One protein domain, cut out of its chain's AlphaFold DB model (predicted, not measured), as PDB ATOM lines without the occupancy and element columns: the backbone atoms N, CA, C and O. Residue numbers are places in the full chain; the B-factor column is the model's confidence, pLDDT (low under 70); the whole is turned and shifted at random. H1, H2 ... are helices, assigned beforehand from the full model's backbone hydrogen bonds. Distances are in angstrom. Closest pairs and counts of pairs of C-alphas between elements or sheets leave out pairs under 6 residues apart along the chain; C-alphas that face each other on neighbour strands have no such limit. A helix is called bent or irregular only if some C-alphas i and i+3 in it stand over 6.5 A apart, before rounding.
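What this domain is: This is residues 6 to 75 of the 76 residues of the protein "HTH araC/xylS-type domain-containing protein" of Paenibacillus sp. Soil522 (UniProt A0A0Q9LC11). One long helix, H3, runs along much of a loose, elongated model, with a small corner of two helices, H1 and H2, near its first end and a last helix, H4, folding back beside it from its far end across a gap. H1 and H2 meet nearly at right angles, while H3 and H4 run nearly antiparallel with few contacts, and residues 55 to 63, which hold the last residues of H3, the tight link and the first residues of H4, stick out. The printed part has 70 residues with four named helices, in the order H1, H2, H3, H4, and no named strand; the class is all helix. The whole is loose, with a radius of gyration of the C-alphas of 14.8 A and spans of 42 by 21 by 19 A.

Where its parts are: The longest helix is H3, residues 38 to 56, 26.9 A from C-alpha 38 at (-33.269, -33.922, -1.909) to C-alpha 56 at (-56.049, -20.670, -7.187). Before it come H1, residues 12 to 18, 10.0 A long, and H2, residues 23 to 34, 16.0 A long. After it comes H4, residues 61 to 73, 17.9 A long, ending with C-alpha 73 at (-36.281, -17.644, 8.251). No helix is bent or irregular.

How they stand to each other: H3 touches H2 with residue 38 alone, and they only just touch, with 3 pairs of C-alphas within 8 A. The closest C-alphas are those of Phe 30 and Leu 38, 6.8 A apart. H2 and H3 run the same way at a steep tilt of 52 degrees. H1 is close to H3 but not clearly touching; their closest C-alphas, those of Leu 12 and Leu 38, are 6.6 A apart. H2 touches H1 with residues 23 to 27 alone, the closest C-alphas being those of Ala 16 and Lys 23, 5.4 A apart. The lines of H1 and H2 are about perpendicular, at 78 degrees. H4 is close to H3 but not clearly touching, with a shallow tilt of 9 degrees, opposite ways; the closest C-alphas, those of Leu 54 and Ile 61, are 7.1 A apart. H4 is apart from H1 and from H2. In H1, H2, H3 and H4 every O i to N i+4 pair is within hydrogen-bond range.

The domain as a whole: The two C-alphas farthest apart are those of Asn 22 and Ser 58, 43.3 A. The outline is only just a rod. Residues 55 to 63, of which 61 to 63 belong to H4, stand free; the body without them spans 37 by 20 by 18 A. The printed part has no cut, and the three links between the helices are tight. The mean pLDDT of the printed part is 72.4; residues 6 to 9 and 53 to 75 are under 70, and H4 has a mean of 56.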
ATOM      1  N   ALA A   6     -47.316 -30.909   5.792       52.69
ATOM      2  CA  ALA A   6     -46.782 -32.246   5.524       52.69
ATOM      3  C   ALA A   6     -45.426 -32.250   4.787       52.69
ATOM      4  O   ALA A   6     -44.761 -33.278   4.741       52.69
ATOM      5  N   LEU A   7     -45.020 -31.125   4.183       58.38
ATOM      6  CA  LEU A   7     -43.737 -30.991   3.486       58.38
ATOM      7  C   LEU A   7     -42.626 -30.409   4.374       58.38
ATOM      8  O   LEU A   7     -41.466 -30.429   3.956       58.38
ATOM      9  N   ASP A   8     -42.949 -29.842   5.541       57.38
ATOM     10  CA  ASP A   8     -41.951 -29.209   6.415       57.38
ATOM     11  C   ASP A   8     -41.073 -30.216   7.164       57.38
ATOM     12  O   ASP A   8     -39.900 -29.919   7.377       57.38
ATOM     13  N   ASP A   9     -41.564 -31.436   7.391       64.62
ATOM     14  CA  ASP A   9     -40.854 -32.471   8.155       64.62
ATOM     15  C   ASP A   9     -40.219 -33.587   7.309       64.62
ATOM     16  O   ASP A   9     -39.745 -34.577   7.854       64.62
ATOM     17  N   ILE A  10     -40.177 -33.473   5.975       72.62
ATOM     18  CA  ILE A  10     -39.571 -34.531   5.145       72.62
ATOM     19  C   ILE A  10     -38.056 -34.327   5.064       72.62
ATOM     20  O   ILE A  10     -37.567 -33.476   4.318       72.62
ATOM     21  N   SER A  11     -37.299 -35.159   5.777       77.06
ATOM     22  CA  SER A  11     -35.842 -35.232   5.694       77.06
ATOM     23  C   SER A  11     -35.362 -36.373   4.785       77.06
ATOM     24  O   SER A  11     -36.076 -37.328   4.473       77.06
ATOM     25  N   LEU A  12     -34.081 -36.327   4.393       73.19
ATOM     26  CA  LEU A  12     -33.415 -37.443   3.703       73.19
ATOM     27  C   LEU A  12     -33.451 -38.743   4.517       73.19
ATOM     28  O   LEU A  12     -33.411 -39.822   3.930       73.19
ATOM     29  N   SER A  13     -33.516 -38.646   5.847       76.12
ATOM     30  CA  SER A  13     -33.658 -39.809   6.721       76.12
ATOM     31  C   SER A  13     -34.998 -40.486   6.533       76.12
ATOM     32  O   SER A  13     -35.011 -41.695   6.339       76.12
ATOM     33  N   ASP A  14     -36.073 -39.708   6.485       80.88
ATOM     34  CA  ASP A  14     -37.436 -40.233   6.393       80.88
ATOM     35  C   ASP A  14     -37.654 -40.924   5.049       80.88
ATOM     36  O   ASP A  14     -38.213 -42.015   4.975       80.88
ATOM     37  N   VAL A  15     -37.119 -40.343   3.971       80.44
ATOM     38  CA  VAL A  15     -37.172 -40.962   2.639       80.44
ATOM     39  C   VAL A  15     -36.291 -42.215   2.573       80.44
ATOM     40  O   VAL A  15     -36.686 -43.222   1.991       80.44
ATOM     41  N   ALA A  16     -35.100 -42.188   3.173       81.88
ATOM     42  CA  ALA A  16     -34.223 -43.356   3.210       81.88
ATOM     43  C   ALA A  16     -34.853 -44.522   3.988       81.88
ATOM     44  O   ALA A  16     -34.798 -45.659   3.529       81.88
ATOM     45  N   GLU A  17     -35.483 -44.234   5.125       82.12
ATOM     46  CA  GLU A  17     -36.151 -45.218   5.972       82.12
ATOM     47  C   GLU A  17     -37.405 -45.786   5.300       82.12
ATOM     48  O   GLU A  17     -37.539 -47.004   5.190       82.12
ATOM     49  N   HIS A  18     -38.260 -44.925   4.739       83.12
ATOM     50  CA  HIS A  18     -39.489 -45.345   4.064       83.12
ATOM     51  C   HIS A  18     -39.230 -46.272   2.869       83.12
ATOM     52  O   HIS A  18     -39.948 -47.248   2.659       83.12
ATOM     53  N   PHE A  19     -38.180 -45.994   2.093       80.69
ATOM     54  CA  PHE A  19     -37.823 -46.784   0.912       80.69
ATOM     55  C   PHE A  19     -36.695 -47.793   1.170       80.69
ATOM     56  O   PHE A  19     -36.153 -48.349   0.218       80.69
ATOM     57  N   THR A  20     -36.331 -48.028   2.441       83.25
ATOM     58  CA  THR A  20     -35.262 -48.963   2.853       83.25
ATOM     59  C   THR A  20     -33.928 -48.766   2.111       83.25
ATOM     60  O   THR A  20     -33.141 -49.695   1.916       83.25
ATOM     61  N   TYR A  21     -33.625 -47.527   1.717       80.69
ATOM     62  CA  TYR A  21     -32.370 -47.174   1.066       80.69
ATOM     63  C   TYR A  21     -31.318 -46.722   2.075       80.69
ATOM     64  O   TYR A  21     -31.586 -46.016   3.042       80.69
ATOM     65  N   ASN A  22     -30.052 -47.018   1.781       84.69
ATOM     66  CA  ASN A  22     -28.951 -46.337   2.451       84.69
ATOM     67  C   ASN A  22     -28.986 -44.832   2.098       84.69
ATOM     68  O   ASN A  22     -28.979 -44.480   0.917       84.69
ATOM     69  N   LYS A  23     -28.948 -43.941   3.100       82.69
ATOM     70  CA  LYS A  23     -28.923 -42.469   2.928       82.69
ATOM     71  C   LYS A  23     -27.895 -41.984   1.901       82.69
ATOM     72  O   LYS A  23     -28.195 -41.128   1.070       82.69
ATOM     73  N   SER A  24     -26.684 -42.540   1.936       86.56
ATOM     74  CA  SER A  24     -25.600 -42.187   1.013       86.56
ATOM     75  C   SER A  24     -25.893 -42.636  -0.414       86.56
ATOM     76  O   SER A  24     -25.545 -41.931  -1.361       86.56
ATOM     77  N   TYR A  25     -26.534 -43.796  -0.575       87.75
ATOM     78  CA  TYR A  25     -26.978 -44.276  -1.879       87.75
ATOM     79  C   TYR A  25     -28.107 -43.397  -2.413       87.75
ATOM     80  O   TYR A  25     -27.990 -42.881  -3.521       87.75
ATOM     81  N   LEU A  26     -29.140 -43.151  -1.602       85.31
ATOM     82  CA  LEU A  26     -30.282 -42.318  -1.966       85.31
ATOM     83  C   LEU A  26     -29.843 -40.903  -2.355       85.31
ATOM     84  O   LEU A  26     -30.252 -40.413  -3.398       85.31
ATOM     85  N   SER A  27     -28.958 -40.274  -1.580       86.94
ATOM     86  CA  SER A  27     -28.441 -38.933  -1.881       86.94
ATOM     87  C   SER A  27     -27.744 -38.869  -3.245       86.94
ATOM     88  O   SER A  27     -28.070 -38.024  -4.083       86.94
ATOM     89  N   ARG A  28     -26.827 -39.810  -3.520       89.62
ATOM     90  CA  ARG A  28     -26.109 -39.873  -4.806       89.62
ATOM     91  C   ARG A  28     -27.045 -40.211  -5.960       89.62
ATOM     92  O   ARG A  28     -26.946 -39.603  -7.022       89.62
ATOM     93  N   PHE A  29     -27.933 -41.180  -5.758       88.62
ATOM     94  CA  PHE A  29     -28.901 -41.616  -6.755       88.62
ATOM     95  C   PHE A  29     -29.857 -40.484  -7.127       88.62
ATOM     96  O   PHE A  29     -30.018 -40.185  -8.309       88.62
ATOM     97  N   PHE A  30     -30.426 -39.814  -6.125       89.00
ATOM     98  CA  PHE A  30     -31.367 -38.720  -6.313       89.00
ATOM     99  C   PHE A  30     -30.703 -37.562  -7.053       89.00
ATOM    100  O   PHE A  30     -31.185 -37.170  -8.112       89.00
ATOM    101  N   LYS A  31     -29.521 -37.120  -6.601       91.00
ATOM    102  CA  LYS A  31     -28.761 -36.065  -7.283       91.00
ATOM    103  C   LYS A  31     -28.389 -36.439  -8.716       91.00
ATOM    104  O   LYS A  31     -28.481 -35.602  -9.605       91.00
ATOM    105  N   LYS A  32     -28.017 -37.698  -8.972       92.56
ATOM    106  CA  LYS A  32     -27.722 -38.181 -10.332       92.56
ATOM    107  C   LYS A  32     -28.956 -38.166 -11.238       92.56
ATOM    108  O   LYS A  32     -28.811 -37.980 -12.442       92.56
ATOM    109  N   LYS A  33     -30.148 -38.410 -10.690       91.56
ATOM    110  CA  LYS A  33     -31.401 -38.482 -11.454       91.56
ATOM    111  C   LYS A  33     -32.058 -37.125 -11.671       91.56
ATOM    112  O   LYS A  33     -32.604 -36.910 -12.745       91.56
ATOM    113  N   THR A  34     -32.015 -36.237 -10.682       89.62
ATOM    114  CA  THR A  34     -32.737 -34.954 -10.710       89.62
ATOM    115  C   THR A  34     -31.825 -33.750 -10.934       89.62
ATOM    116  O   THR A  34     -32.312 -32.694 -11.318       89.62
ATOM    117  N   GLY A  35     -30.518 -33.882 -10.687       91.12
ATOM    118  CA  GLY A  35     -29.564 -32.769 -10.665       91.12
ATOM    119  C   GLY A  35     -29.514 -32.011  -9.332       91.12
ATOM    120  O   GLY A  35     -28.572 -31.253  -9.107       91.12
ATOM    121  N   TYR A  36     -30.460 -32.262  -8.424       87.56
ATOM    122  CA  TYR A  36     -30.612 -31.553  -7.152       87.56
ATOM    123  C   TYR A  36     -30.379 -32.484  -5.970       87.56
ATOM    124  O   TYR A  36     -30.638 -33.688  -6.041       87.56
ATOM    125  N   ASN A  37     -29.924 -31.940  -4.843       88.94
ATOM    126  CA  ASN A  37     -30.050 -32.683  -3.596       88.94
ATOM    127  C   ASN A  37     -31.534 -32.750  -3.170       88.94
ATOM    128  O   ASN A  37     -32.376 -31.985  -3.644       88.94
ATOM    129  N   LEU A  38     -31.874 -33.697  -2.294       83.00
ATOM    130  CA  LEU A  38     -33.269 -33.922  -1.909       83.00
ATOM    131  C   LEU A  38     -33.905 -32.685  -1.248       83.00
ATOM    132  O   LEU A  38     -35.056 -32.373  -1.534       83.00
ATOM    133  N   GLN A  39     -33.151 -31.959  -0.418       81.69
ATOM    134  CA  GLN A  39     -33.650 -30.770   0.276       81.69
ATOM    135  C   GLN A  39     -33.976 -29.634  -0.702       81.69
ATOM    136  O   GLN A  39     -35.031 -29.010  -0.603       81.69
ATOM    137  N   GLU A  40     -33.099 -29.394  -1.681       84.25
ATOM    138  CA  GLU A  40     -33.332 -28.443  -2.774       84.25
ATOM    139  C   GLU A  40     -34.604 -28.800  -3.544       84.25
ATOM    140  O   GLU A  40     -35.437 -27.935  -3.810       84.25
ATOM    141  N   TYR A  41     -34.789 -30.084  -3.853       86.00
ATOM    142  CA  TYR A  41     -35.961 -30.551  -4.583       86.00
ATOM    143  C   TYR A  41     -37.258 -30.379  -3.781       86.00
ATOM    144  O   TYR A  41     -38.254 -29.897  -4.317       86.00
ATOM    145  N   ILE A  42     -37.245 -30.688  -2.479       80.69
ATOM    146  CA  ILE A  42     -38.382 -30.440  -1.580       80.69
ATOM    147  C   ILE A  42     -38.721 -28.947  -1.536       80.69
ATOM    148  O   ILE A  42     -39.890 -28.576  -1.651       80.69
ATOM    149  N   ASN A  43     -37.713 -28.078  -1.454       79.50
ATOM    150  CA  ASN A  43     -37.920 -26.631  -1.475       79.50
ATOM    151  C   ASN A  43     -38.533 -26.156  -2.802       79.50
ATOM    152  O   ASN A  43     -39.462 -25.345  -2.793       79.50
ATOM    153  N   LEU A  44     -38.088 -26.691  -3.941       82.62
ATOM    154  CA  LEU A  44     -38.686 -26.396  -5.247       82.62
ATOM    155  C   LEU A  44     -40.154 -26.840  -5.318       82.62
ATOM    156  O   LEU A  44     -40.995 -26.079  -5.799       82.62
ATOM    157  N   MET A  45     -40.488 -28.020  -4.783       81.25
ATOM    158  CA  MET A  45     -41.877 -28.483  -4.701       81.25
ATOM    159  C   MET A  45     -42.735 -27.565  -3.822       81.25
ATOM    160  O   MET A  45     -43.837 -27.199  -4.231       81.25
ATOM    161  N   LYS A  46     -42.229 -27.129  -2.658       76.88
ATOM    162  CA  LYS A  46     -42.918 -26.152  -1.791       76.88
ATOM    163  C   LYS A  46     -43.188 -24.844  -2.532       76.88
ATOM    164  O   LYS A  46     -44.294 -24.310  -2.450       76.88
ATOM    165  N   ILE A  47     -42.202 -24.352  -3.287       77.44
ATOM    166  CA  ILE A  47     -42.339 -23.138  -4.099       77.44
ATOM    167  C   ILE A  47     -43.399 -23.312  -5.184       77.44
ATOM    168  O   ILE A  47     -44.253 -22.440  -5.337       77.44
ATOM    169  N   SER A  48     -43.377 -24.430  -5.907       79.00
ATOM    170  CA  SER A  48     -44.382 -24.729  -6.930       79.00
ATOM    171  C   SER A  48     -45.784 -24.779  -6.330       79.00
ATOM    172  O   SER A  48     -46.687 -24.104  -6.809       79.00
ATOM    173  N   LYS A  49     -45.951 -25.491  -5.212       73.56
ATOM    174  CA  LYS A  49     -47.253 -25.658  -4.561       73.56
ATOM    175  C   LYS A  49     -47.794 -24.340  -4.007       73.56
ATOM    176  O   LYS A  49     -48.987 -24.070  -4.090       73.56
ATOM    177  N   ALA A  50     -46.919 -23.479  -3.491       70.69
ATOM    178  CA  ALA A  50     -47.307 -22.132  -3.096       70.69
ATOM    179  C   ALA A  50     -47.737 -21.275  -4.294       70.69
ATOM    180  O   ALA A  50     -48.721 -20.553  -4.186       70.69
ATOM    181  N   LYS A  51     -47.047 -21.364  -5.440       71.00
ATOM    182  CA  LYS A  51     -47.464 -20.681  -6.677       71.00
ATOM    183  C   LYS A  51     -48.832 -21.174  -7.153       71.00
ATOM    184  O   LYS A  51     -49.679 -20.358  -7.508       71.00
ATOM    185  N   ASP A  52     -49.083 -22.476  -7.086       72.69
ATOM    186  CA  ASP A  52     -50.385 -23.055  -7.429       72.69
ATOM    187  C   ASP A  52     -51.488 -22.566  -6.479       72.69
ATOM    188  O   ASP A  52     -52.592 -22.235  -6.905       72.69
ATOM    189  N   LEU A  53     -51.194 -22.439  -5.184       66.94
ATOM    190  CA  LEU A  53     -52.135 -21.861  -4.223       66.94
ATOM    191  C   LEU A  53     -52.373 -20.366  -4.472       66.94
ATOM    192  O   LEU A  53     -53.510 -19.910  -4.361       66.94
ATOM    193  N   LEU A  54     -51.341 -19.609  -4.853       65.69
ATOM    194  CA  LEU A  54     -51.460 -18.186  -5.195       65.69
ATOM    195  C   LEU A  54     -52.287 -17.959  -6.465       65.69
ATOM    196  O   LEU A  54     -52.995 -16.964  -6.562       65.69
ATOM    197  N   THR A  55     -52.217 -18.872  -7.432       69.12
ATOM    198  CA  THR A  55     -53.022 -18.779  -8.661       69.12
ATOM    199  C   THR A  55     -54.463 -19.237  -8.454       69.12
ATOM    200  O   THR A  55     -55.353 -18.785  -9.168       69.12
ATOM    201  N   ARG A  56     -54.718 -20.106  -7.464       65.56
ATOM    202  CA  ARG A  56     -56.049 -20.670  -7.187       65.56
ATOM    203  C   ARG A  56     -56.818 -19.981  -6.060       65.56
ATOM    204  O   ARG A  56     -58.023 -20.198  -5.962       65.56
ATOM    205  N   SER A  57     -56.175 -19.177  -5.211       56.88
ATOM    206  CA  SER A  57     -56.834 -18.504  -4.084       56.88
ATOM    207  C   SER A  57     -56.780 -16.980  -4.205       56.88
ATOM    208  O   SER A  57     -55.724 -16.375  -4.341       56.88
ATOM    209  N   SER A  58     -57.944 -16.340  -4.085       56.94
ATOM    210  CA  SER A  58     -58.103 -14.892  -3.878       56.94
ATOM    211  C   SER A  58     -57.741 -14.452  -2.450       56.94
ATOM    212  O   SER A  58     -57.966 -13.304  -2.065       56.94
ATOM    213  N   GLN A  59     -57.201 -15.367  -1.637       55.25
ATOM    214  CA  GLN A  59     -56.807 -15.100  -0.262       55.25
ATOM    215  C   GLN A  59     -55.447 -14.410  -0.258       55.25
ATOM    216  O   GLN A  59     -54.493 -14.847  -0.897       55.25
ATOM    217  N   SER A  60     -55.407 -13.265   0.418       51.91
ATOM    218  CA  SER A  60     -54.411 -12.225   0.210       51.91
ATOM    219  C   SER A  60     -52.975 -12.755   0.242       51.91
ATOM    220  O   SER A  60     -52.526 -13.408   1.186       51.91
ATOM    221  N   ILE A  61     -52.215 -12.365  -0.783       55.78
ATOM    222  CA  ILE A  61     -50.756 -12.521  -0.895       55.78
ATOM    223  C   ILE A  61     -50.048 -12.143   0.426       55.78
ATOM    224  O   ILE A  61     -49.001 -12.689   0.762       55.78
ATOM    225  N   GLN A  62     -50.649 -11.248   1.213       54.91
ATOM    226  CA  GLN A  62     -50.210 -10.804   2.535       54.91
ATOM    227  C   GLN A  62     -50.205 -11.902   3.612       54.91
ATOM    228  O   GLN A  62     -49.213 -12.016   4.333       54.91
ATOM    229  N   TYR A  63     -51.255 -12.726   3.710       58.84
ATOM    230  CA  TYR A  63     -51.304 -13.848   4.659       58.84
ATOM    231  C   TYR A  63     -50.227 -14.886   4.323       58.84
ATOM    232  O   TYR A  63     -49.484 -15.346   5.194       58.84
ATOM    233  N   MET A  64     -50.065 -15.169   3.028       56.66
ATOM    234  CA  MET A  64     -49.025 -16.070   2.547       56.66
ATOM    235  C   MET A  64     -47.629 -15.493   2.769       56.66
ATOM    236  O   MET A  64     -46.769 -16.233   3.214       56.66
ATOM    237  N   ARG A  65     -47.391 -14.189   2.567       51.06
ATOM    238  CA  ARG A  65     -46.081 -13.550   2.808       51.06
ATOM    239  C   ARG A  65     -45.614 -13.701   4.253       51.06
ATOM    240  O   ARG A  65     -44.433 -13.939   4.482       51.06
ATOM    241  N   ILE A  66     -46.524 -13.566   5.218       62.09
ATOM    242  CA  ILE A  66     -46.206 -13.748   6.640       62.09
ATOM    243  C   ILE A  66     -45.842 -15.213   6.908       62.09
ATOM    244  O   ILE A  66     -44.810 -15.485   7.518       62.09
ATOM    245  N   LYS A  67     -46.628 -16.158   6.375       60.94
ATOM    246  CA  LYS A  67     -46.386 -17.597   6.546       60.94
ATOM    247  C   LYS A  67     -45.106 -18.077   5.841       60.94
ATOM    248  O   LYS A  67     -44.304 -18.799   6.421       60.94
ATOM    249  N   TRP A  68     -44.868 -17.621   4.612       60.22
ATOM    250  CA  TRP A  68     -43.676 -17.923   3.816       60.22
ATOM    251  C   TRP A  68     -42.411 -17.272   4.363       60.22
ATOM    252  O   TRP A  68     -41.369 -17.917   4.409       60.22
ATOM    253  N   GLY A  69     -42.495 -16.013   4.795       58.50
ATOM    254  CA  GLY A  69     -41.366 -15.312   5.400       58.50
ATOM    255  C   GLY A  69     -40.910 -15.965   6.705       58.50
ATOM    256  O   GLY A  69     -39.716 -15.984   6.987       58.50
ATOM    257  N   PHE A  70     -41.840 -16.546   7.469       59.00
ATOM    258  CA  PHE A  70     -41.513 -17.327   8.660       59.00
ATOM    259  C   PHE A  70     -40.812 -18.648   8.303       59.00
ATOM    260  O   PHE A  70     -39.763 -18.954   8.863       59.00
ATOM    261  N   MET A  71     -41.319 -19.374   7.301       51.50
ATOM    262  CA  MET A  71     -40.711 -20.624   6.827       51.50
ATOM    263  C   MET A  71     -39.304 -20.415   6.234       51.50
ATOM    264  O   MET A  71     -38.403 -21.196   6.513       51.50
ATOM    265  N   MET A  72     -39.068 -19.335   5.477       48.47
ATOM    266  CA  MET A  72     -37.732 -19.022   4.943       48.47
ATOM    267  C   MET A  72     -36.719 -18.616   6.021       48.47
ATOM    268  O   MET A  72     -35.538 -18.907   5.866       48.47
ATOM    269  N   LYS A  73     -37.158 -17.980   7.116       47.41
ATOM    270  CA  LYS A  73     -36.281 -17.644   8.251       47.41
ATOM    271  C   LYS A  73     -35.844 -18.855   9.072       47.41
ATOM    272  O   LYS A  73     -34.872 -18.734   9.796       47.41
ATOM    273  N   SER A  74     -36.552 -19.980   8.982       38.69
ATOM    274  CA  SER A  74     -36.144 -21.235   9.625       38.69
ATOM    275  C   SER A  74     -35.181 -22.061   8.763       38.69
ATOM    276  O   SER A  74     -34.643 -23.055   9.241       38.69
ATOM    277  N   ILE A  75     -35.017 -21.699   7.486       36.44
ATOM    278  CA  ILE A  75     -34.154 -22.396   6.518       36.44
ATOM    279  C   ILE A  75     -32.752 -21.742   6.442       36.44
ATOM    280  O   ILE A  75     -31.832 -22.348   5.894       36.44
TER     281      ILE A  75